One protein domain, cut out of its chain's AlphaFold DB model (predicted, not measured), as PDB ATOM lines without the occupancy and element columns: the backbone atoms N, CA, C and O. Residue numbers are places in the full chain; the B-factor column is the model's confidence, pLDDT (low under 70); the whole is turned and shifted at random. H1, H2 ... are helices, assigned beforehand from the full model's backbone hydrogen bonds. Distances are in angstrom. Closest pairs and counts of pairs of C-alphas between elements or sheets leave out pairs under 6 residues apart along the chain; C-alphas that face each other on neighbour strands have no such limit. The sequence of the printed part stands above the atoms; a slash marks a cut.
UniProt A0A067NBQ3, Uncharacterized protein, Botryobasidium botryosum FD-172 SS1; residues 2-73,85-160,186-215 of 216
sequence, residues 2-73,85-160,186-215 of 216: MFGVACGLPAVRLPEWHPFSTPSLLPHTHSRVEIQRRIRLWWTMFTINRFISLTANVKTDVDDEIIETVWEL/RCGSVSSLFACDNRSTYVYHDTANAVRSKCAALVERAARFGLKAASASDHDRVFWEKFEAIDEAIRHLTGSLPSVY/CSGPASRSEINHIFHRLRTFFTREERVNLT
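AT A GLANCE: This is residues 2 to 73, 85 to 160 and 186 to 215 of the 216 residues of an uncharacterized protein of Botryobasidium botryosum FD-172 SS1 (UniProt A0A067NBQ3). Helix H4 runs through the middle of a small helical body, with the long H2 along one side of it and H5 folded back along another as a helical hairpin. H6 runs along H4 too and only just touches it, while short H3 packs on H5; H1 and the unnamed residues 7 to 31 lie at one end, by the first part of H2. Residues 132 to 137, in the turn of the hairpin, and 210 to 215, at the end of H6, stick out. The printed part has 178 residues with six named helices, H1 to H6 in order, and no named strand; its class is all helix. It is compact, with a radius of gyration of the C-alphas of 16.9 A, and spans 52 by 43 by 32 A.

HOW THE PARTS SIT: H1, residues 2 to 6, is close to but not clearly touching H2, residues 32 to 56; their closest C-alphas, of Gly 4 and Trp 42, are 6.8 A apart. H2 touches H4, residues 107 to 128, the hub, with the closest C-alphas, of Thr 47 and Ser 112, at 5.2 A. These two run the same way at a shallow tilt of 32 degrees, only just short of steep. H3, residues 90 to 93, touches H5, residues 136 to 155, which takes part with residues 144 to 148 alone; the closest C-alphas are those of Phe 93 and Ile 145, 6.1 A. H4 and H5 form a helical hairpin and touch through residues 117 to 124 and 142 to 149 alone, closest at the C-alphas of Ala 121 and Ile 145, 6.5 A, running opposite ways at a shallow tilt of 31 degrees. H6, residues 192 to 213, only just touches H4, with 3 pairs of C-alphas within 8 A, between residues 199 to 206 and 111 to 118 alone. The closest are those of Cys 114 and Leu 202, 7.6 A; the two run opposite ways at a shallow tilt of 20 degrees. H5 and H6 are near each other, while H2 and H5, for instance, are apart. Every O i to N i+4 pair is within hydrogen-bond range in H1, H2, H4 and H5, and 17 of 18 are in H6; H3 is too short for such a pair.

IN THESE COORDINATES: H1 begins at C-alpha 2, (140.840, 137.299, 147.547), and measures 6.2 A. H2 measures 36.1 A, H3 5.7 A, and H4 30.9 A from C-alpha 107 at (119.907, 125.470, 151.971). H5 measures 28.3 A, and H6 32.4 A, ending at C-alpha 213, (123.455, 116.428, 157.660).

THE WHOLE: The C-alphas farthest apart, of His 134 and Thr 215, are 53.0 A apart. Residues 74 to 84 are not printed, a gap of 8.4 A from C-alpha 73 to 85, nor are 161 to 185, a gap of 24.7 A from C-alpha 160 to 186. Of the links printed whole, H1 to H2 and H3 to H4 are long and H4 to H5 is short. The mean pLDDT of the printed part is 86.0, and that of H6 is 65; residues 186 to 199 and 208 to 215 are among those under 70.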
ATOM      1  N   MET A   2     140.118 136.952 148.788       93.38
ATOM      2  CA  MET A   2     140.840 137.299 147.547       93.38
ATOM      3  C   MET A   2     141.176 136.146 146.590       93.38
ATOM      4  O   MET A   2     141.082 136.324 145.381       93.38
ATOM      5  N   PHE A   3     141.515 134.957 147.096       94.19
ATOM      6  CA  PHE A   3     141.780 133.802 146.230       94.19
ATOM      7  C   PHE A   3     140.558 133.417 145.377       94.19
ATOM      8  O   PHE A   3     140.694 133.169 144.185       94.19
ATOM      9  N   GLY A   4     139.349 133.436 145.952       94.94
ATOM     10  CA  GLY A   4     138.120 133.158 145.202       94.94
ATOM     11  C   GLY A   4     137.850 134.207 144.120       94.94
ATOM     12  O   GLY A   4     137.438 133.860 143.017       94.94
ATOM     13  N   VAL A   5     138.160 135.475 144.412       95.12
ATOM     14  CA  VAL A   5     138.070 136.586 143.452       95.12
ATOM     15  C   VAL A   5     139.045 136.393 142.291       95.12
ATOM     16  O   VAL A   5     138.633 136.467 141.139       95.12
ATOM     17  N   ALA A   6     140.310 136.068 142.579       94.81
ATOM     18  CA  ALA A   6     141.322 135.789 141.557       94.81
ATOM     19  C   ALA A   6     140.965 134.568 140.684       94.81
ATOM     20  O   ALA A   6     141.316 134.500 139.510       94.81
ATOM     21  N   CYS A   7     140.221 133.614 141.241       95.38
ATOM     22  CA  CYS A   7     139.657 132.471 140.526       95.38
ATOM     23  C   CYS A   7     138.390 132.799 139.707       95.38
ATOM     24  O   CYS A   7     137.751 131.882 139.191       95.38
ATOM     25  N   GLY A   8     137.977 134.071 139.623       95.12
ATOM     26  CA  GLY A   8     136.804 134.498 138.853       95.12
ATOM     27  C   GLY A   8     135.462 134.021 139.419       95.12
ATOM     28  O   GLY A   8     134.436 134.131 138.753       95.12
ATOM     29  N   LEU A   9     135.447 133.496 140.647       95.50
ATOM     30  CA  LEU A   9     134.249 132.954 141.286       95.50
ATOM     31  C   LEU A   9     133.130 133.964 141.614       95.50
ATOM     32  O   LEU A   9     132.001 133.494 141.730       95.50
ATOM     33  N   PRO A  10     133.365 135.288 141.768       95.50
ATOM     34  CA  PRO A  10     132.292 136.270 141.960       95.50
ATOM     35  C   PRO A  10     131.483 136.589 140.695       95.50
ATOM     36  O   PRO A  10     130.471 137.274 140.801       95.50
ATOM     37  N   ALA A  11     131.927 136.133 139.520       94.81
ATOM     38  CA  ALA A  11     131.352 136.488 138.221       94.81
ATOM     39  C   ALA A  11     130.819 135.263 137.450       94.81
ATOM     40  O   ALA A  11     130.839 135.222 136.220       94.81
ATOM     41  N   VAL A  12     130.362 134.228 138.165       93.12
ATOM     42  CA  VAL A  12     129.833 132.995 137.560       93.12
ATOM     43  C   VAL A  12     128.338 133.166 137.287       93.12
ATOM     44  O   VAL A  12     127.499 132.868 138.141       93.12
ATOM     45  N   ARG A  13     127.998 133.647 136.087       91.00
ATOM     46  CA  ARG A  13     126.611 133.917 135.679       91.00
ATOM     47  C   ARG A  13     126.273 133.428 134.276       91.00
ATOM     48  O   ARG A  13     127.153 133.180 133.456       91.00
ATOM     49  N   LEU A  14     124.974 133.346 133.999       86.75
ATOM     50  CA  LEU A  14     124.453 133.149 132.648       86.75
ATOM     51  C   LEU A  14     124.714 134.383 131.761       86.75
ATOM     52  O   LEU A  14     124.751 135.509 132.270       86.75
ATOM     53  N   PRO A  15     124.846 134.194 130.434       84.81
ATOM     54  CA  PRO A  15     124.854 132.910 129.711       84.81
ATOM     55  C   PRO A  15     126.220 132.202 129.701       84.81
ATOM     56  O   PRO A  15     126.303 131.015 129.401       84.81
ATOM     57  N   GLU A  16     127.288 132.923 130.022       81.94
ATOM     58  CA  GLU A  16     128.645 132.543 129.637       81.94
ATOM     59  C   GLU A  16     129.406 131.695 130.675       81.94
ATOM     60  O   GLU A  16     130.453 131.148 130.346       81.94
ATOM     61  N   TRP A  17     128.901 131.542 131.910       89.06
ATOM     62  CA  TRP A  17     129.463 130.758 133.039       89.06
ATOM     63  C   TRP A  17     130.949 131.001 133.380       89.06
ATOM     64  O   TRP A  17     131.490 130.405 134.314       89.06
ATOM     65  N   HIS A  18     131.587 131.925 132.670       85.81
ATOM     66  CA  HIS A  18     132.936 132.421 132.844       85.81
ATOM     67  C   HIS A  18     132.902 133.950 133.000       85.81
ATOM     68  O   HIS A  18     132.026 134.613 132.432       85.81
ATOM     69  N   PRO A  19     133.866 134.545 133.713       83.25
ATOM     70  CA  PRO A  19     134.066 135.986 133.653       83.25
ATOM     71  C   PRO A  19     134.542 136.385 132.249       83.25
ATOM     72  O   PRO A  19     135.630 135.997 131.834       83.25
ATOM     73  N   PHE A  20     133.746 137.173 131.520       77.44
ATOM     74  CA  PHE A  20     134.132 137.677 130.192       77.44
ATOM     75  C   PHE A  20     135.206 138.773 130.272       77.44
ATOM     76  O   PHE A  20     136.089 138.866 129.425       77.44
ATOM     77  N   SER A  21     135.138 139.613 131.307       82.56
ATOM     78  CA  SER A  21     135.943 140.832 131.444       82.56
ATOM     79  C   SER A  21     137.032 140.752 132.514       82.56
ATOM     80  O   SER A  21     137.827 141.685 132.640       82.56
ATOM     81  N   THR A  22     137.097 139.656 133.276       84.31
ATOM     82  CA  THR A  22     137.992 139.541 134.433       84.31
ATOM     83  C   THR A  22     138.935 138.355 134.255       84.31
ATOM     84  O   THR A  22     138.462 137.240 134.027       84.31
ATOM     85  N   PRO A  23     140.263 138.548 134.378       87.81
ATOM     86  CA  PRO A  23     141.199 137.433 134.347       87.81
ATOM     87  C   PRO A  23     140.875 136.438 135.468       87.81
ATOM     88  O   PRO A  23     140.630 136.833 136.608       87.81
ATOM     89  N   SER A  24     140.879 135.147 135.133       93.81
ATOM     90  CA  SER A  24     140.613 134.054 136.070       93.81
ATOM     91  C   SER A  24     141.791 133.091 136.114       93.81
ATOM     92  O   SER A  24     142.313 132.690 135.076       93.81
ATOM     93  N   LEU A  25     142.187 132.693 137.325       95.69
ATOM     94  CA  LEU A  25     143.176 131.633 137.540       95.69
ATOM     95  C   LEU A  25     142.634 130.233 137.215       95.69
ATOM     96  O   LEU A  25     143.417 129.303 137.034       95.69
ATOM     97  N   LEU A  26     141.309 130.060 137.180       94.50
ATOM     98  CA  LEU A  26     140.695 128.773 136.875       94.50
ATOM     99  C   LEU A  26     140.491 128.615 135.364       94.50
ATOM    100  O   LEU A  26     140.109 129.580 134.698       94.50
ATOM    101  N   PRO A  27     140.655 127.393 134.822       93.25
ATOM    102  CA  PRO A  27     140.372 127.124 133.419       93.25
ATOM    103  C   PRO A  27     138.889 127.351 133.101       93.25
ATOM    104  O   PRO A  27     138.040 127.449 133.999       93.25
ATOM    105  N   HIS A  28     138.566 127.408 131.811       91.81
ATOM    106  CA  HIS A  28     137.181 127.466 131.365       91.81
ATOM    107  C   HIS A  28     136.407 126.224 131.837       91.81
ATOM    108  O   HIS A  28     136.945 125.117 131.858       91.81
ATOM    109  N   THR A  29     135.159 126.409 132.267       92.31
ATOM    110  CA  THR A  29     134.303 125.300 132.700       92.31
ATOM    111  C   THR A  29     133.722 124.592 131.492       92.31
ATOM    112  O   THR A  29     133.055 125.223 130.678       92.31
ATOM    113  N   HIS A  30     133.891 123.275 131.413       89.69
ATOM    114  CA  HIS A  30     133.347 122.483 130.300       89.69
ATOM    115  C   HIS A  30     132.141 121.634 130.695       89.69
ATOM    116  O   HIS A  30     131.503 121.024 129.842       89.69
ATOM    117  N   SER A  31     131.825 121.572 131.990       93.88
ATOM    118  CA  SER A  31     130.724 120.759 132.486       93.88
ATOM    119  C   SER A  31     129.847 121.516 133.469       93.88
ATOM    120  O   SER A  31     130.303 122.302 134.301       93.88
ATOM    121  N   ARG A  32     128.560 121.194 133.418       91.44
ATOM    122  CA  ARG A  32     127.551 121.693 134.347       91.44
ATOM    123  C   ARG A  32     127.864 121.347 135.806       91.44
ATOM    124  O   ARG A  32     127.703 122.180 136.695       91.44
ATOM    125  N   VAL A  33     128.372 120.137 136.046       94.06
ATOM    126  CA  VAL A  33     128.792 119.674 137.380       94.06
ATOM    127  C   VAL A  33     129.907 120.559 137.938       94.06
ATOM    128  O   VAL A  33     129.907 120.896 139.121       94.06
ATOM    129  N   GLU A  34     130.856 120.963 137.097       94.88
ATOM    130  CA  GLU A  34     131.931 121.866 137.498       94.88
ATOM    131  C   GLU A  34     131.407 123.267 137.837       94.88
ATOM    132  O   GLU A  34     131.778 123.813 138.876       94.88
ATOM    133  N   ILE A  35     130.497 123.815 137.024       94.19
ATOM    134  CA  ILE A  35     129.838 125.104 137.291       94.19
ATOM    135  C   ILE A  35     129.126 125.063 138.647       94.19
ATOM    136  O   ILE A  35     129.342 125.931 139.494       94.19
ATOM    137  N   GLN A  36     128.345 124.011 138.903       93.94
ATOM    138  CA  GLN A  36     127.645 123.828 140.174       93.94
ATOM    139  C   GLN A  36     128.615 123.796 141.364       93.94
ATOM    140  O   GLN A  36     128.358 124.417 142.399       93.94
ATOM    141  N   ARG A  37     129.754 123.103 141.226       94.69
ATOM    142  CA  ARG A  37     130.801 123.060 142.261       94.69
ATOM    143  C   ARG A  37     131.406 124.439 142.511       94.69
ATOM    144  O   ARG A  37     131.591 124.796 143.671       94.69
ATOM    145  N   ARG A  38     131.682 125.216 141.459       95.44
ATOM    146  CA  ARG A  38     132.223 126.581 141.575       95.44
ATOM    147  C   ARG A  38     131.243 127.524 142.274       95.44
ATOM    148  O   ARG A  38     131.655 128.217 143.199       95.44
ATOM    149  N   ILE A  39     129.958 127.477 141.913       94.94
ATOM    150  CA  ILE A  39     128.890 128.249 142.575       94.94
ATOM    151  C   ILE A  39     128.803 127.879 144.061       94.94
ATOM    152  O   ILE A  39     128.847 128.749 144.931       94.94
ATOM    153  N   ARG A  40     128.755 126.580 144.388       94.25
ATOM    154  CA  ARG A  40     128.698 126.120 145.785       94.25
ATOM    155  C   ARG A  40     129.923 126.559 146.588       94.25
ATOM    156  O   ARG A  40     129.777 127.015 147.724       94.25
ATOM    157  N   LEU A  41     131.118 126.421 146.010       95.62
ATOM    158  CA  LEU A  41     132.373 126.817 146.645       95.62
ATOM    159  C   LEU A  41     132.404 128.322 146.918       95.62
ATOM    160  O   LEU A  41     132.720 128.726 148.037       95.62
ATOM    161  N   TRP A  42     132.022 129.133 145.930       96.25
ATOM    162  CA  TRP A  42     131.912 130.581 146.076       96.25
ATOM    163  C   TRP A  42     131.028 130.960 147.260       96.25
ATOM    164  O   TRP A  42     131.476 131.660 148.165       96.25
ATOM    165  N   TRP A  43     129.801 130.443 147.295       96.44
ATOM    166  CA  TRP A  43     128.837 130.771 148.342       96.44
ATOM    167  C   TRP A  43     129.264 130.303 149.732       96.44
ATOM    168  O   TRP A  43     129.034 131.000 150.721       96.44
ATOM    169  N   THR A  44     129.969 129.173 149.810       95.25
ATOM    170  CA  THR A  44     130.576 128.702 151.061       95.25
ATOM    171  C   THR A  44     131.635 129.692 151.555       95.25
ATOM    172  O   THR A  44     131.584 130.138 152.702       95.25
ATOM    173  N   MET A  45     132.570 130.090 150.683       95.88
ATOM    174  CA  MET A  45     133.618 131.062 151.017       95.88
ATOM    175  C   MET A  45     133.034 132.428 151.384       95.88
ATOM    176  O   MET A  45     133.456 133.028 152.373       95.88
ATOM    177  N   PHE A  46     132.053 132.898 150.615       95.88
ATOM    178  CA  PHE A  46     131.335 134.144 150.855       95.88
ATOM    179  C   PHE A  46     130.681 134.147 152.240       95.88
ATOM    180  O   PHE A  46     130.908 135.066 153.024       95.88
ATOM    181  N   THR A  47     129.936 133.090 152.570       95.25
ATOM    182  CA  THR A  47     129.242 132.948 153.857       95.25
ATOM    183  C   THR A  47     130.221 132.983 155.028       95.25
ATOM    184  O   THR A  47     130.042 133.769 155.959       95.25
ATOM    185  N   ILE A  48     131.294 132.186 154.964       94.31
ATOM    186  CA  ILE A  48     132.343 132.163 155.998       94.31
ATOM    187  C   ILE A  48     132.968 133.552 156.151       94.31
ATOM    188  O   ILE A  48     133.108 134.047 157.267       94.31
ATOM    189  N   ASN A  49     133.302 134.205 155.036       94.88
ATOM    190  CA  ASN A  49     133.908 135.529 155.050       94.88
ATOM    191  C   ASN A  49     133.002 136.564 155.732       94.88
ATOM    192  O   ASN A  49     133.474 137.302 156.589       94.88
ATOM    193  N   ARG A  50     131.703 136.596 155.403       93.56
ATOM    194  CA  ARG A  50     130.746 137.534 156.016       93.56
ATOM    195  C   ARG A  50     130.603 137.301 157.518       93.56
ATOM    196  O   ARG A  50     130.619 138.264 158.280       93.56
ATOM    197  N   PHE A  51     130.537 136.045 157.961       90.38
ATOM    198  CA  PHE A  51     130.480 135.737 159.392       90.38
ATOM    199  C   PHE A  51     131.757 136.129 160.141       90.38
ATOM    200  O   PHE A  51     131.667 136.668 161.242       90.38
ATOM    201  N   ILE A  52     132.936 135.916 159.553       91.12
ATOM    202  CA  ILE A  52     134.206 136.352 160.154       91.12
ATOM    203  C   ILE A  52     134.288 137.884 160.198       91.12
ATOM    204  O   ILE A  52     134.676 138.451 161.217       91.12
ATOM    205  N   SER A  53     133.882 138.578 159.131       90.25
ATOM    206  CA  SER A  53     133.852 140.045 159.104       90.25
ATOM    207  C   SER A  53     132.930 140.625 160.179       90.25
ATOM    208  O   SER A  53     133.296 141.605 160.826       90.25
ATOM    209  N   LEU A  54     131.779 139.989 160.420       88.19
ATOM    210  CA  LEU A  54     130.842 140.364 161.481       88.19
ATOM    211  C   LEU A  54     131.456 140.267 162.882       88.19
ATOM    212  O   LEU A  54     131.240 141.156 163.701       88.19
ATOM    213  N   THR A  55     132.213 139.206 163.173       87.44
ATOM    214  CA  THR A  55     132.812 139.011 164.505       87.44
ATOM    215  C   THR A  55     134.052 139.869 164.722       87.44
ATOM    216  O   THR A  55     134.283 140.336 165.834       87.44
ATOM    217  N   ALA A  56     134.835 140.106 163.669       89.62
ATOM    218  CA  ALA A  56     136.065 140.885 163.743       89.62
ATOM    219  C   ALA A  56     135.853 142.400 163.554       89.62
ATOM    220  O   ALA A  56     136.797 143.165 163.733       89.62
ATOM    221  N   ASN A  57     134.642 142.841 163.181       85.75
ATOM    222  CA  ASN A  57     134.350 144.217 162.756       85.75
ATOM    223  C   ASN A  57     135.298 144.705 161.637       85.75
ATOM    224  O   ASN A  57     135.706 145.866 161.587       85.75
ATOM    225  N   VAL A  58     135.691 143.787 160.749       88.88
ATOM    226  CA  VAL A  58     136.605 144.060 159.634       88.88
ATOM    227  C   VAL A  58     135.780 144.343 158.386       88.88
ATOM    228  O   VAL A  58     134.833 143.615 158.082       88.88
ATOM    229  N   LYS A  59     136.156 145.393 157.647       89.00
ATOM    230  CA  LYS A  59     135.546 145.712 156.352       89.00
ATOM    231  C   LYS A  59     135.644 144.495 155.430       89.00
ATOM    232  O   LYS A  59     136.694 143.873 155.328       89.00
ATOM    233  N   THR A  60     134.552 144.166 154.760       88.56
ATOM    234  CA  THR A  60     134.501 143.047 153.823       88.56
ATOM    235  C   THR A  60     135.372 143.322 152.594       88.56
ATOM    236  O   THR A  60     135.363 144.421 152.045       88.56
ATOM    237  N   ASP A  61     136.144 142.311 152.181       88.94
ATOM    238  CA  ASP A  61     137.101 142.400 151.062       88.94
ATOM    239  C   ASP A  61     136.432 142.645 149.697       88.94
ATOM    240  O   ASP A  61     137.079 143.092 148.756       88.94
ATOM    241  N   VAL A  62     135.157 142.271 149.566       92.38
ATOM    242  CA  VAL A  62     134.415 142.223 148.302       92.38
ATOM    243  C   VAL A  62     133.093 142.948 148.502       92.38
ATOM    244  O   VAL A  62     132.309 142.577 149.383       92.38
ATOM    245  N   ASP A  63     132.855 143.972 147.691       92.94
ATOM    246  CA  ASP A  63     131.594 144.706 147.674       92.94
ATOM    247  C   ASP A  63     130.469 143.816 147.120       92.94
ATOM    248  O   ASP A  63     130.689 142.952 146.275       92.94
ATOM    249  N   ASP A  64     129.247 143.975 147.621       93.62
ATOM    250  CA  ASP A  64     128.127 143.112 147.210       93.62
ATOM    251  C   ASP A  64     127.707 143.385 145.758       93.62
ATOM    252  O   ASP A  64     127.207 142.505 145.059       93.62
ATOM    253  N   GLU A  65     127.949 144.616 145.313       92.81
ATOM    254  CA  GLU A  65     127.604 145.154 144.004       92.81
ATOM    255  C   GLU A  65     128.412 144.508 142.869       92.81
ATOM    256  O   GLU A  65     127.957 144.483 141.730       92.81
ATOM    257  N   ILE A  66     129.593 143.958 143.174       93.06
ATOM    258  CA  ILE A  66     130.458 143.295 142.185       93.06
ATOM    259  C   ILE A  66     130.206 141.786 142.077       93.06
ATOM    260  O   ILE A  66     130.823 141.116 141.252       93.06
ATOM    261  N   ILE A  67     129.344 141.229 142.932       95.00
ATOM    262  CA  ILE A  67     129.054 139.796 142.951       95.00
ATOM    263  C   ILE A  67     127.901 139.527 141.992       95.00
ATOM    264  O   ILE A  67     126.731 139.752 142.307       95.00
ATOM    265  N   GLU A  68     128.247 139.004 140.825       94.75
ATOM    266  CA  GLU A  68     127.305 138.617 139.779       94.75
ATOM    267  C   GLU A  68     126.942 137.130 139.836       94.75
ATOM    268  O   GLU A  68     126.026 136.696 139.139       94.75
ATOM    269  N   THR A  69     127.647 136.338 140.650       95.25
ATOM    270  CA  THR A  69     127.384 134.904 140.775       95.25
ATOM    271  C   THR A  69     125.944 134.634 141.174       95.25
ATOM    272  O   THR A  69     125.426 135.230 142.119       95.25
ATOM    273  N   VAL A  70     125.309 133.714 140.448       94.81
ATOM    274  CA  VAL A  70     123.931 133.292 140.716       94.81
ATOM    275  C   VAL A  70     123.855 132.472 141.998       94.81
ATOM    276  O   VAL A  70     124.779 131.719 142.317       94.81
ATOM    277  N   TRP A  71     122.743 132.576 142.730       93.44
ATOM    278  CA  TRP A  71     122.523 131.771 143.938       93.44
ATOM    279  C   TRP A  71     122.644 130.270 143.650       93.44
ATOM    280  O   TRP A  71     123.297 129.545 144.402       93.44
ATOM    281  N   GLU A  72     122.062 129.820 142.534       91.31
ATOM    282  CA  GLU A  72     121.965 128.408 142.164       91.31
ATOM    283  C   GLU A  72     122.008 128.193 140.661       91.31
ATOM    284  O   GLU A  72     121.694 129.080 139.870       91.31
ATOM    285  N   LEU A  73     122.384 126.976 140.269       90.00
ATOM    286  CA  LEU A  73     122.401 126.561 138.877       90.00
ATOM    287  C   LEU A  73     120.998 126.065 138.470       90.00
ATOM    288  O   LEU A  73     120.573 125.029 138.987       90.00
ATOM    289  N   ARG A  85     115.223 133.068 137.834       65.69
ATOM    290  CA  ARG A  85     116.250 132.250 138.521       65.69
ATOM    291  C   ARG A  85     117.650 132.854 138.613       65.69
ATOM    292  O   ARG A  85     118.491 132.288 139.305       65.69
ATOM    293  N   CYS A  86     117.916 134.001 137.994       70.94
ATOM    294  CA  CYS A  86     119.267 134.578 137.949       70.94
ATOM    295  C   CYS A  86     119.515 135.664 139.009       70.94
ATOM    296  O   CYS A  86     120.148 136.678 138.726       70.94
ATOM    297  N   GLY A  87     119.013 135.475 140.233       85.12
ATOM    298  CA  GLY A  87     119.294 136.404 141.330       85.12
ATOM    299  C   GLY A  87     120.774 136.382 141.739       85.12
ATOM    300  O   GLY A  87     121.394 135.318 141.763       85.12
ATOM    301  N   SER A  88     121.311 137.547 142.103       90.88
ATOM    302  CA  SER A  88     122.656 137.743 142.663       90.88
ATOM    303  C   SER A  88     122.571 138.383 144.055       90.88
ATOM    304  O   SER A  88     121.479 138.607 144.585       90.88
ATOM    305  N   VAL A  89     123.709 138.713 144.677       94.31
ATOM    306  CA  VAL A  89     123.697 139.446 145.959       94.31
ATOM    307  C   VAL A  89     123.026 140.811 145.805       94.31
ATOM    308  O   VAL A  89     122.251 141.219 146.664       94.31
ATOM    309  N   SER A  90     123.265 141.498 144.690       92.00
ATOM    310  CA  SER A  90     122.682 142.820 144.436       92.00
ATOM    311  C   SER A  90     121.158 142.772 144.331       92.00
ATOM    312  O   SER A  90     120.472 143.662 144.830       92.00
ATOM    313  N   SER A  91     120.616 141.705 143.735       92.19
ATOM    314  CA  SER A  91     119.171 141.541 143.575       92.19
ATOM    315  C   SER A  91     118.450 141.325 144.911       92.19
ATOM    316  O   SER A  91     117.263 141.616 145.013       92.19
ATOM    317  N   LEU A  92     119.162 140.887 145.955       92.75
ATOM    318  CA  LEU A  92     118.622 140.725 147.308       92.75
ATOM    319  C   LEU A  92     118.246 142.059 147.972       92.75
ATOM    320  O   LEU A  92     117.409 142.073 148.866       92.75
ATOM    321  N   PHE A  93     118.862 143.161 147.539       91.44
ATOM    322  CA  PHE A  93     118.659 144.499 148.103       91.44
ATOM    323  C   PHE A  93     117.847 145.424 147.191       91.44
ATOM    324  O   PHE A  93     117.659 146.596 147.513       91.44
ATOM    325  N   ALA A  94     117.393 144.924 146.042       90.06
ATOM    326  CA  ALA A  94     116.489 145.661 145.176       90.06
ATOM    327  C   ALA A  94     115.064 145.618 145.752       90.06
ATOM    328  O   ALA A  94     114.593 144.559 146.172       90.06
ATOM    329  N   CYS A  95     114.383 146.768 145.752       82.50
ATOM    330  CA  CYS A  95     112.983 146.867 146.166       82.50
ATOM    331  C   CYS A  95     112.118 145.916 145.324       82.50
ATOM    332  O   CYS A  95     112.344 145.779 144.121       82.50
ATOM    333  N   ASP A  96     111.165 145.238 145.967       80.31
ATOM    334  CA  ASP A  96     110.201 144.325 145.334       80.31
ATOM    335  C   ASP A  96     110.807 143.140 144.558       80.31
ATOM    336  O   ASP A  96     110.156 142.523 143.710       80.31
ATOM    337  N   ASN A  97     112.057 142.771 144.854       84.19
ATOM    338  CA  ASN A  97     112.703 141.667 144.161       84.19
ATOM    339  C   ASN A  97     112.305 140.308 144.746       84.19
ATOM    340  O   ASN A  97     112.433 140.052 145.942       84.19
ATOM    341  N   ARG A  98     111.931 139.368 143.871       86.56
ATOM    342  CA  ARG A  98     111.630 137.984 144.263       86.56
ATOM    343  C   ARG A  98     112.832 137.219 144.837       86.56
ATOM    344  O   ARG A  98     112.657 136.162 145.432       86.56
ATOM    345  N   SER A  99     114.042 137.756 144.702       88.12
ATOM    346  CA  SER A  99     115.279 137.169 145.230       88.12
ATOM    347  C   SER A  99     115.282 137.014 146.753       88.12
ATOM    348  O   SER A  99     116.063 136.217 147.272       88.12
ATOM    349  N   THR A 100     114.422 137.741 147.472       90.06
ATOM    350  CA  THR A 100     114.275 137.619 148.929       90.06
ATOM    351  C   THR A 100     113.468 136.395 149.352       90.06
ATOM    352  O   THR A 100     113.572 135.991 150.504       90.06
ATOM    353  N   TYR A 101     112.686 135.780 148.457       90.69
ATOM    354  CA  TYR A 101     111.942 134.557 148.770       90.69
ATOM    355  C   TYR A 101     112.847 133.326 148.670       90.69
ATOM    356  O   TYR A 101     113.636 133.202 147.736       90.69
ATOM    357  N   VAL A 102     112.694 132.400 149.618       90.44
ATOM    358  CA  VAL A 102     113.563 131.214 149.753       90.44
ATOM    359  C   VAL A 102     112.873 129.878 149.452       90.44
ATOM    360  O   VAL A 102     113.456 128.823 149.674       90.44
ATOM    361  N   TYR A 103     111.638 129.885 148.937       86.81
ATOM    362  CA  TYR A 103     110.846 128.658 148.727       86.81
ATOM    363  C   TYR A 103     111.495 127.627 147.799       86.81
ATOM    364  O   TYR A 103     111.259 126.430 147.949       86.81
ATOM    365  N   HIS A 104     112.287 128.091 146.835       85.75
ATOM    366  CA  HIS A 104     112.953 127.245 145.845       85.75
ATOM    367  C   HIS A 104     114.471 127.245 145.998       85.75
ATOM    368  O   HIS A 104     115.161 126.688 145.150       85.75
ATOM    369  N   ASP A 105     114.978 127.864 147.061       88.25
ATOM    370  CA  ASP A 105     116.400 127.882 147.347       88.25
ATOM    371  C   ASP A 105     116.805 126.572 148.035       88.25
ATOM    372  O   ASP A 105     116.198 126.117 149.008       88.25
ATOM    373  N   THR A 106     117.913 125.998 147.594       88.38
ATOM    374  CA  THR A 106     118.739 125.106 148.400       88.38
ATOM    375  C   THR A 106     119.157 125.790 149.691       88.38
ATOM    376  O   THR A 106     119.370 127.005 149.778       88.38
ATOM    377  N   ALA A 107     119.418 124.971 150.704       88.06
ATOM    378  CA  ALA A 107     119.907 125.470 151.971       88.06
ATOM    379  C   ALA A 107     121.165 126.340 151.827       88.06
ATOM    380  O   ALA A 107     121.302 127.333 152.529       88.06
ATOM    381  N   ASN A 108     122.087 126.027 150.909       88.88
ATOM    382  CA  ASN A 108     123.303 126.823 150.733       88.88
ATOM    383  C   ASN A 108     123.012 128.264 150.273       88.88
ATOM    384  O   ASN A 108     123.644 129.199 150.773       88.88
ATOM    385  N   ALA A 109     122.045 128.453 149.372       92.25
ATOM    386  CA  ALA A 109     121.604 129.781 148.964       92.25
ATOM    387  C   ALA A 109     120.932 130.519 150.126       92.25
ATOM    388  O   ALA A 109     121.331 131.644 150.424       92.25
ATOM    389  N   VAL A 110     120.025 129.863 150.863       92.81
ATOM    390  CA  VAL A 110     119.385 130.450 152.057       92.81
ATOM    391  C   VAL A 110     120.430 130.924 153.064       92.81
ATOM    392  O   VAL A 110     120.406 132.076 153.493       92.81
ATOM    393  N   ARG A 111     121.402 130.067 153.400       91.81
ATOM    394  CA  ARG A 111     122.505 130.408 154.311       91.81
ATOM    395  C   ARG A 111     123.271 131.648 153.843       91.81
ATOM    396  O   ARG A 111     123.550 132.536 154.649       91.81
ATOM    397  N   SER A 112     123.582 131.710 152.551       94.88
ATOM    398  CA  SER A 112     124.361 132.797 151.951       94.88
ATOM    399  C   SER A 112     123.580 134.111 151.903       94.88
ATOM    400  O   SER A 112     124.130 135.154 152.258       94.88
ATOM    401  N   LYS A 113     122.288 134.067 151.551       95.19
ATOM    402  CA  LYS A 113     121.378 135.222 151.604       95.19
ATOM    403  C   LYS A 113     121.266 135.762 153.028       95.19
ATOM    404  O   LYS A 113     121.440 136.958 153.244       95.19
ATOM    405  N   CYS A 114     121.069 134.884 154.012       94.19
ATOM    406  CA  CYS A 114     121.053 135.262 155.424       94.19
ATOM    407  C   CYS A 114     122.357 135.945 155.848       94.19
ATOM    408  O   CYS A 114     122.315 136.999 156.477       94.19
ATOM    409  N   ALA A 115     123.513 135.382 155.486       94.06
ATOM    410  CA  ALA A 115     124.809 135.973 155.814       94.06
ATOM    411  C   ALA A 115     124.991 137.367 155.184       94.06
ATOM    412  O   ALA A 115     125.470 138.278 155.860       94.06
ATOM    413  N   ALA A 116     124.565 137.551 153.929       95.25
ATOM    414  CA  ALA A 116     124.595 138.844 153.246       95.25
ATOM    415  C   ALA A 116     123.697 139.887 153.934       95.25
ATOM    416  O   ALA A 116     124.157 140.986 154.243       95.25
ATOM    417  N   LEU A 117     122.434 139.537 154.215       94.69
ATOM    418  CA  LEU A 117     121.481 140.436 154.878       94.69
ATOM    419  C   LEU A 117     121.964 140.846 156.267       94.69
ATOM    420  O   LEU A 117     121.939 142.024 156.605       94.69
ATOM    421  N   VAL A 118     122.428 139.883 157.065       93.31
ATOM    422  CA  VAL A 118     122.881 140.129 158.435       93.31
ATOM    423  C   VAL A 118     124.125 141.011 158.466       93.31
ATOM    424  O   VAL A 118     124.177 141.956 159.252       93.31
ATOM    425  N   GLU A 119     125.121 140.736 157.617       93.88
ATOM    426  CA  GLU A 119     126.314 141.583 157.532       93.88
ATOM    427  C   GLU A 119     125.951 143.007 157.119       93.88
ATOM    428  O   GLU A 119     126.361 143.967 157.779       93.88
ATOM    429  N   ARG A 120     125.121 143.158 156.082       93.50
ATOM    430  CA  ARG A 120     124.732 144.480 155.597       93.50
ATOM    431  C   ARG A 120     123.884 145.235 156.620       93.50
ATOM    432  O   ARG A 120     124.155 146.411 156.852       93.50
ATOM    433  N   ALA A 121     122.945 144.572 157.293       93.19
ATOM    434  CA  ALA A 121     122.155 145.161 158.373       93.19
ATOM    435  C   ALA A 121     123.028 145.605 159.552       93.19
ATOM    436  O   ALA A 121     122.856 146.715 160.048       93.19
ATOM    437  N   ALA A 122     124.011 144.800 159.966       91.50
ATOM    438  CA  ALA A 122     124.949 145.189 161.020       91.50
ATOM    439  C   ALA A 122     125.755 146.437 160.622       91.50
ATOM    440  O   ALA A 122     125.848 147.397 161.389       91.50
ATOM    441  N   ARG A 123     126.281 146.467 159.391       91.25
ATOM    442  CA  ARG A 123     127.046 147.601 158.854       91.25
ATOM    443  C   ARG A 123     126.207 148.877 158.749       91.25
ATOM    444  O   ARG A 123     126.694 149.955 159.088       91.25
ATOM    445  N   PHE A 124     124.959 148.772 158.298       92.25
ATOM    446  CA  PHE A 124     124.030 149.902 158.244       92.25
ATOM    447  C   PHE A 124     123.589 150.351 159.640       92.25
ATOM    448  O   PHE A 124     123.580 151.548 159.905       92.25
ATOM    449  N   GLY A 125     123.331 149.421 160.560       90.75
ATOM    450  CA  GLY A 125     122.996 149.723 161.953       90.75
ATOM    451  C   GLY A 125     124.108 150.476 162.688       90.75
ATOM    452  O   GLY A 125     123.824 151.400 163.447       90.75
ATOM    453  N   LEU A 126     125.377 150.149 162.423       90.19
ATOM    454  CA  LEU A 126     126.517 150.911 162.949       90.19
ATOM    455  C   LEU A 126     126.569 152.338 162.384       90.19
ATOM    456  O   LEU A 126     126.834 153.278 163.128       90.19
ATOM    457  N   LYS A 127     126.292 152.510 161.086       92.44
ATOM    458  CA  LYS A 127     126.283 153.830 160.429       92.44
ATOM    459  C   LYS A 127     125.096 154.698 160.842       92.44
ATOM    460  O   LYS A 127     125.269 155.910 160.953       92.44
ATOM    461  N   ALA A 128     123.938 154.092 161.107       91.69
ATOM    462  CA  ALA A 128     122.701 154.785 161.473       91.69
ATOM    463  C   ALA A 128     122.877 155.697 162.696       91.69
ATOM    464  O   ALA A 128     122.317 156.783 162.730       91.69
ATOM    465  N   ALA A 129     123.727 155.312 163.657       90.81
ATOM    466  CA  ALA A 129     124.026 156.123 164.840       90.81
ATOM    467  C   ALA A 129     124.696 157.478 164.526       90.81
ATOM    468  O   ALA A 129     124.717 158.364 165.375       90.81
ATOM    469  N   SER A 130     125.268 157.620 163.329       94.69
ATOM    470  CA  SER A 130     125.963 158.824 162.858       94.69
ATOM    471  C   SER A 130     125.340 159.440 161.602       94.69
ATOM    472  O   SER A 130     125.840 160.449 161.109       94.69
ATOM    473  N   ALA A 131     124.292 158.821 161.052       95.25
ATOM    474  CA  ALA A 131     123.635 159.294 159.843       95.25
ATOM    475  C   ALA A 131     122.778 160.530 160.149       95.25
ATOM    476  O   ALA A 131     122.191 160.641 161.222       95.25
ATOM    477  N   SER A 132     122.703 161.464 159.201       96.31
ATOM    478  CA  SER A 132     121.790 162.605 159.306       96.31
ATOM    479  C   SER A 132     120.354 162.163 159.019       96.31
ATOM    480  O   SER A 132     120.118 161.414 158.072       96.31
ATOM    481  N   ASP A 133     119.377 162.705 159.750       94.31
ATOM    482  CA  ASP A 133     117.942 162.503 159.475       94.31
ATOM    483  C   ASP A 133     117.531 162.960 158.061       94.31
ATOM    484  O   ASP A 133     116.514 162.531 157.523       94.31
ATOM    485  N   HIS A 134     118.328 163.829 157.430       96.44
ATOM    486  CA  HIS A 134     118.080 164.322 156.076       96.44
ATOM    487  C   HIS A 134     118.757 163.489 154.976       96.44
ATOM    488  O   HIS A 134     118.519 163.753 153.794       96.44
ATOM    489  N   ASP A 135     119.573 162.487 155.321       96.75
ATOM    490  CA  ASP A 135     120.207 161.590 154.349       96.75
ATOM    491  C   ASP A 135     119.203 160.546 153.835       96.75
ATOM    492  O   ASP A 135     119.191 159.384 154.243       96.75
ATOM    493  N   ARG A 136     118.320 160.982 152.929       96.44
ATOM    494  CA  ARG A 136     117.260 160.138 152.356       96.44
ATOM    495  C   ARG A 136     117.806 158.868 151.708       96.44
ATOM    496  O   ARG A 136     117.225 157.807 151.881       96.44
ATOM    497  N   VAL A 137     118.949 158.957 151.025       95.81
ATOM    498  CA  VAL A 137     119.549 157.817 150.315       95.81
ATOM    499  C   VAL A 137     120.017 156.742 151.298       95.81
ATOM    500  O   VAL A 137     119.907 155.548 151.011       95.81
ATOM    501  N   PHE A 138     120.555 157.140 152.454       95.38
ATOM    502  CA  PHE A 138     120.895 156.197 153.514       95.38
ATOM    503  C   PHE A 138     119.648 155.494 154.057       95.38
ATOM    504  O   PHE A 138     119.640 154.262 154.130       95.38
ATOM    505  N   TRP A 139     118.608 156.256 154.404       94.44
ATOM    506  CA  TRP A 139     117.390 155.714 155.010       94.44
ATOM    507  C   TRP A 139     116.596 154.823 154.051       94.44
ATOM    508  O   TRP A 139     116.203 153.734 154.451       94.44
ATOM    509  N   GLU A 140     116.487 155.183 152.770       94.31
ATOM    510  CA  GLU A 140     115.882 154.327 151.737       94.31
ATOM    511  C   GLU A 140     116.598 152.970 151.634       94.31
ATOM    512  O   GLU A 140     115.969 151.913 151.571       94.31
ATOM    513  N   LYS A 141     117.938 152.964 151.670       94.12
ATOM    514  CA  LYS A 141     118.720 151.716 151.667       94.12
ATOM    515  C   LYS A 141     118.558 150.926 152.962       94.12
ATOM    516  O   LYS A 141     118.558 149.698 152.920       94.12
ATOM    517  N   PHE A 142     118.471 151.612 154.099       93.25
ATOM    518  CA  PHE A 142     118.241 150.985 155.396       93.25
ATOM    519  C   PHE A 142     116.884 150.266 155.417       93.25
ATOM    520  O   PHE A 142     116.820 149.093 155.775       93.25
ATOM    521  N   GLU A 143     115.827 150.936 154.956       92.88
ATOM    522  CA  GLU A 143     114.476 150.379 154.839       92.88
ATOM    523  C   GLU A 143     114.422 149.205 153.857       92.88
ATOM    524  O   GLU A 143     113.832 148.173 154.174       92.88
ATOM    525  N   ALA A 144     115.105 149.303 152.712       93.56
ATOM    526  CA  ALA A 144     115.190 148.204 151.749       93.56
ATOM    527  C   ALA A 144     115.834 146.939 152.348       93.56
ATOM    528  O   ALA A 144     115.402 145.824 152.054       93.56
ATOM    529  N   ILE A 145     116.848 147.089 153.210       94.00
ATOM    530  CA  ILE A 145     117.464 145.955 153.917       94.00
ATOM    531  C   ILE A 145     116.477 145.340 154.916       94.00
ATOM    532  O   ILE A 145     116.382 144.114 154.994       94.00
ATOM    533  N   ASP A 146     115.750 146.166 155.667       91.69
ATOM    534  CA  ASP A 146     114.770 145.685 156.643       91.69
ATOM    535  C   ASP A 146     113.611 144.937 155.963       91.69
ATOM    536  O   ASP A 146     113.241 143.838 156.381       91.69
ATOM    537  N   GLU A 147     113.108 145.462 154.841       93.19
ATOM    538  CA  GLU A 147     112.103 144.784 154.017       93.19
ATOM    539  C   GLU A 147     112.620 143.448 153.475       93.19
ATOM    540  O   GLU A 147     111.951 142.420 153.593       93.19
ATOM    541  N   ALA A 148     113.851 143.418 152.958       93.62
ATOM    542  CA  ALA A 148     114.457 142.188 152.461       93.62
ATOM    543  C   ALA A 148     114.575 141.113 153.555       93.62
ATOM    544  O   ALA A 148     114.326 139.930 153.300       93.62
ATOM    545  N   ILE A 149     114.896 141.510 154.792       93.38
ATOM    546  CA  ILE A 149     114.911 140.605 155.946       93.38
ATOM    547  C   ILE A 149     113.502 140.115 156.284       93.38
ATOM    548  O   ILE A 149     113.319 138.918 156.537       93.38
ATOM    549  N   ARG A 150     112.498 140.995 156.282       92.06
ATOM    550  CA  ARG A 150     111.103 140.615 156.547       92.06
ATOM    551  C   ARG A 150     110.585 139.630 155.499       92.06
ATOM    552  O   ARG A 150     110.052 138.584 155.871       92.06
ATOM    553  N   HIS A 151     110.845 139.873 154.217       93.00
ATOM    554  CA  HIS A 151     110.511 138.939 153.140       93.00
ATOM    555  C   HIS A 151     111.229 137.594 153.279       93.00
ATOM    556  O   HIS A 151     110.579 136.545 153.239       93.00
ATOM    557  N   LEU A 152     112.548 137.600 153.504       93.12
ATOM    558  CA  LEU A 152     113.305 136.360 153.663       93.12
ATOM    559  C   LEU A 152     112.789 135.556 154.856       93.12
ATOM    560  O   LEU A 152     112.439 134.388 154.703       93.12
ATOM    561  N   THR A 153     112.654 136.184 156.023       91.25
ATOM    562  CA  THR A 153     112.210 135.500 157.248       91.25
ATOM    563  C   THR A 153     110.750 135.052 157.214       91.25
ATOM    564  O   THR A 153     110.418 134.062 157.871       91.25
ATOM    565  N   GLY A 154     109.892 135.748 156.463       91.38
ATOM    566  CA  GLY A 154     108.509 135.349 156.198       91.38
ATOM    567  C   GLY A 154     108.389 134.199 155.194       91.38
ATOM    568  O   GLY A 154     107.425 133.441 155.255       91.38
ATOM    569  N   SER A 155     109.376 134.042 154.308       91.62
ATOM    570  CA  SER A 155     109.426 132.948 153.330       91.62
ATOM    571  C   SER A 155     110.125 131.683 153.831       91.62
ATOM    572  O   SER A 155     109.987 130.629 153.213       91.62
ATOM    573  N   LEU A 156     110.858 131.761 154.950       88.94
ATOM    574  CA  LEU A 156     111.479 130.588 155.565       88.94
ATOM    575  C   LEU A 156     110.405 129.558 155.955       88.94
ATOM    576  O   LEU A 156     109.389 129.937 156.547       88.94
ATOM    577  N   PRO A 157     110.640 128.258 155.696       82.06
ATOM    578  CA  PRO A 157     109.733 127.216 156.151       82.06
ATOM    579  C   PRO A 157     109.604 127.271 157.675       82.06
ATOM    580  O   PRO A 157     110.564 127.571 158.398       82.06
ATOM    581  N   SER A 158     108.401 126.993 158.178       81.44
ATOM    582  CA  SER A 158     108.179 126.943 159.620       81.44
ATOM    583  C   SER A 158     109.082 125.878 160.239       81.44
ATOM    584  O   SER A 158     109.195 124.768 159.727       81.44
ATOM    585  N   VAL A 159     109.692 126.179 161.390       67.69
ATOM    586  CA  VAL A 159     110.487 125.197 162.151       67.69
ATOM    587  C   VAL A 159     109.619 123.999 162.572       67.69
ATOM    588  O   VAL A 159     110.136 122.914 162.814       67.69
ATOM    589  N   TYR A 160     108.301 124.157 162.621       64.06
ATOM    590  CA  TYR A 160     107.372 123.076 162.950       64.06
ATOM    591  C   TYR A 160     106.818 122.353 161.722       64.06
ATOM    592  O   TYR A 160     106.107 121.368 161.881       64.06
ATOM    593  N   CYS A 186     105.105 146.964 162.601       37.25
ATOM    594  CA  CYS A 186     106.219 147.759 163.115       37.25
ATOM    595  C   CYS A 186     106.073 149.202 162.624       37.25
ATOM    596  O   CYS A 186     106.587 149.577 161.577       37.25
ATOM    597  N   SER A 187     105.351 150.030 163.376       35.25
ATOM    598  CA  SER A 187     105.438 151.488 163.251       35.25
ATOM    599  C   SER A 187     106.464 151.996 164.264       35.25
ATOM    600  O   SER A 187     106.111 152.437 165.358       35.25
ATOM    601  N   GLY A 188     107.744 151.851 163.928       42.44
ATOM    602  CA  GLY A 188     108.875 152.341 164.714       42.44
ATOM    603  C   GLY A 188     110.203 151.881 164.105       42.44
ATOM    604  O   GLY A 188     110.229 150.820 163.484       42.44
ATOM    605  N   PRO A 189     111.297 152.655 164.244       51.06
ATOM    606  CA  PRO A 189     112.604 152.251 163.738       51.06
ATOM    607  C   PRO A 189     112.999 150.915 164.367       51.06
ATOM    608  O   PRO A 189     112.867 150.752 165.584       51.06
ATOM    609  N   ALA A 190     113.469 149.980 163.537       51.50
ATOM    610  CA  ALA A 190     113.833 148.634 163.955       51.50
ATOM    611  C   ALA A 190     114.737 148.684 165.192       51.50
ATOM    612  O   ALA A 190     115.891 149.124 165.153       51.50
ATOM    613  N   SER A 191     114.183 148.308 166.344       55.66
ATOM    614  CA  SER A 191     114.928 148.373 167.595       55.66
ATOM    615  C   SER A 191     116.021 147.302 167.565       55.66
ATOM    616  O   SER A 191     115.834 146.229 166.993       55.66
ATOM    617  N   ARG A 192     117.157 147.526 168.243       56.06
ATOM    618  CA  ARG A 192     118.231 146.515 168.421       56.06
ATOM    619  C   ARG A 192     117.712 145.114 168.810       56.06
ATOM    620  O   ARG A 192     118.411 144.126 168.595       56.06
ATOM    621  N   SER A 193     116.513 145.021 169.391       63.34
ATOM    622  CA  SER A 193     115.861 143.756 169.742       63.34
ATOM    623  C   SER A 193     115.461 142.901 168.529       63.34
ATOM    624  O   SER A 193     115.603 141.681 168.594       63.34
ATOM    625  N   GLU A 194     115.057 143.500 167.406       61.84
ATOM    626  CA  GLU A 194     114.635 142.762 166.205       61.84
ATOM    627  C   GLU A 194     115.826 142.116 165.507       61.84
ATOM    628  O   GLU A 194     115.771 140.938 165.155       61.84
ATOM    629  N   ILE A 195     116.949 142.834 165.420       60.38
ATOM    630  CA  ILE A 195     118.212 142.295 164.903       60.38
ATOM    631  C   ILE A 195     118.633 141.070 165.726       60.38
ATOM    632  O   ILE A 195     118.911 140.012 165.162       60.38
ATOM    633  N   ASN A 196     118.598 141.159 167.059       65.38
ATOM    634  CA  ASN A 196     118.901 140.021 167.934       65.38
ATOM    635  C   ASN A 196     117.929 138.847 167.738       65.38
ATOM    636  O   ASN A 196     118.347 137.689 167.767       65.38
ATOM    637  N   HIS A 197     116.645 139.126 167.508       69.12
ATOM    638  CA  HIS A 197     115.645 138.101 167.222       69.12
ATOM    639  C   HIS A 197     115.902 137.404 165.874       69.12
ATOM    640  O   HIS A 197     115.826 136.176 165.792       69.12
ATOM    641  N   ILE A 198     116.287 138.155 164.837       63.50
ATOM    642  CA  ILE A 198     116.713 137.611 163.540       63.50
ATOM    643  C   ILE A 198     117.952 136.729 163.724       63.50
ATOM    644  O   ILE A 198     117.938 135.571 163.308       63.50
ATOM    645  N   PHE A 199     118.981 137.212 164.430       65.56
ATOM    646  CA  PHE A 199     120.170 136.417 164.758       65.56
ATOM    647  C   PHE A 199     119.816 135.122 165.494       65.56
ATOM    648  O   PHE A 199     120.362 134.065 165.177       65.56
ATOM    649  N   HIS A 200     118.886 135.174 166.448       71.88
ATOM    650  CA  HIS A 200     118.439 133.995 167.184       71.88
ATOM    651  C   HIS A 200     117.704 132.993 166.280       71.88
ATOM    652  O   HIS A 200     118.010 131.796 166.314       71.88
ATOM    653  N   ARG A 201     116.767 133.455 165.436       66.44
ATOM    654  CA  ARG A 201     116.054 132.589 164.474       66.44
ATOM    655  C   ARG A 201     117.017 131.947 163.484       66.44
ATOM    656  O   ARG A 201     116.935 130.742 163.262       66.44
ATOM    657  N   LEU A 202     117.967 132.719 162.963       64.31
ATOM    658  CA  LEU A 202     119.004 132.219 162.070       64.31
ATOM    659  C   LEU A 202     119.875 131.175 162.769       64.31
ATOM    660  O   LEU A 202     119.996 130.059 162.276       64.31
ATOM    661  N   ARG A 203     120.406 131.471 163.961       70.00
ATOM    662  CA  ARG A 203     121.202 130.516 164.748       70.00
ATOM    663  C   ARG A 203     120.447 129.209 165.010       70.00
ATOM    664  O   ARG A 203     121.025 128.128 164.910       70.00
ATOM    665  N   THR A 204     119.157 129.298 165.315       71.81
ATOM    666  CA  THR A 204     118.300 128.121 165.526       71.81
ATOM    667  C   THR A 204     118.131 127.314 164.236       71.81
ATOM    668  O   THR A 204     118.229 126.090 164.259       71.81
ATOM    669  N   PHE A 205     117.939 127.989 163.100       66.69
ATOM    670  CA  PHE A 205     117.847 127.347 161.788       66.69
ATOM    671  C   PHE A 205     119.147 126.604 161.432       66.69
ATOM    672  O   PHE A 205     119.116 125.405 161.154       66.69
ATOM    673  N   PHE A 206     120.299 127.276 161.542       65.12
ATOM    674  CA  PHE A 206     121.607 126.694 161.228       65.12
ATOM    675  C   PHE A 206     121.952 125.483 162.110       65.12
ATOM    676  O   PHE A 206     122.396 124.457 161.597       65.12
ATOM    677  N   THR A 207     121.707 125.567 163.423       72.88
ATOM    678  CA  THR A 207     122.024 124.471 164.361       72.88
ATOM    679  C   THR A 207     121.161 123.227 164.156       72.88
ATOM    680  O   THR A 207     121.591 122.127 164.504       72.88
ATOM    681  N   ARG A 208     119.950 123.359 163.602       67.81
ATOM    682  CA  ARG A 208     119.103 122.205 163.272       67.81
ATOM    683  C   ARG A 208     119.577 121.505 162.006       67.81
ATOM    684  O   ARG A 208     119.650 120.282 161.986       67.81
ATOM    685  N   GLU A 209     119.900 122.267 160.967       61.75
ATOM    686  CA  GLU A 209     120.312 121.701 159.682       61.75
ATOM    687  C   GLU A 209     121.650 120.950 159.779       61.75
ATOM    688  O   GLU A 209     121.841 119.918 159.139       61.75
ATOM    689  N   GLU A 210     122.565 121.423 160.631       65.50
ATOM    690  CA  GLU A 210     123.824 120.731 160.924       65.50
ATOM    691  C   GLU A 210     123.590 119.341 161.541       65.50
ATOM    692  O   GLU A 210     124.294 118.394 161.204       65.50
ATOM    693  N   ARG A 211     122.540 119.173 162.362       69.56
ATOM    694  CA  ARG A 211     122.178 117.855 162.914       69.56
ATOM    695  C   ARG A 211     121.643 116.900 161.855       69.56
ATOM    696  O   ARG A 211     121.951 115.721 161.926       69.56
ATOM    697  N   VAL A 212     120.863 117.399 160.893       65.38
ATOM    698  CA  VAL A 212     120.284 116.564 159.826       65.38
ATOM    699  C   VAL A 212     121.385 116.009 158.919       65.38
ATOM    700  O   VAL A 212     121.401 114.814 158.638       65.38
ATOM    701  N   ASN A 213     122.354 116.844 158.535       54.53
ATOM    702  CA  ASN A 213     123.455 116.428 157.660       54.53
ATOM    703  C   ASN A 213     124.458 115.471 158.331       54.53
ATOM    704  O   ASN A 213     125.181 114.773 157.632       54.53
ATOM    705  N   LEU A 214     124.530 115.430 159.667       58.53
ATOM    706  CA  LEU A 214     125.369 114.461 160.390       58.53
ATOM    707  C   LEU A 214     124.724 113.070 160.503       58.53
ATOM    708  O   LEU A 214     125.399 112.119 160.887       58.53
ATOM    709  N   THR A 215     123.428 112.953 160.207       63.25
ATOM    710  CA  THR A 215     122.667 111.697 160.330       63.25
ATOM    711  C   THR A 215     122.420 110.986 158.998       63.25
ATOM    712  O   THR A 215     121.874 109.885 159.006       63.25
TER     713      THR A 215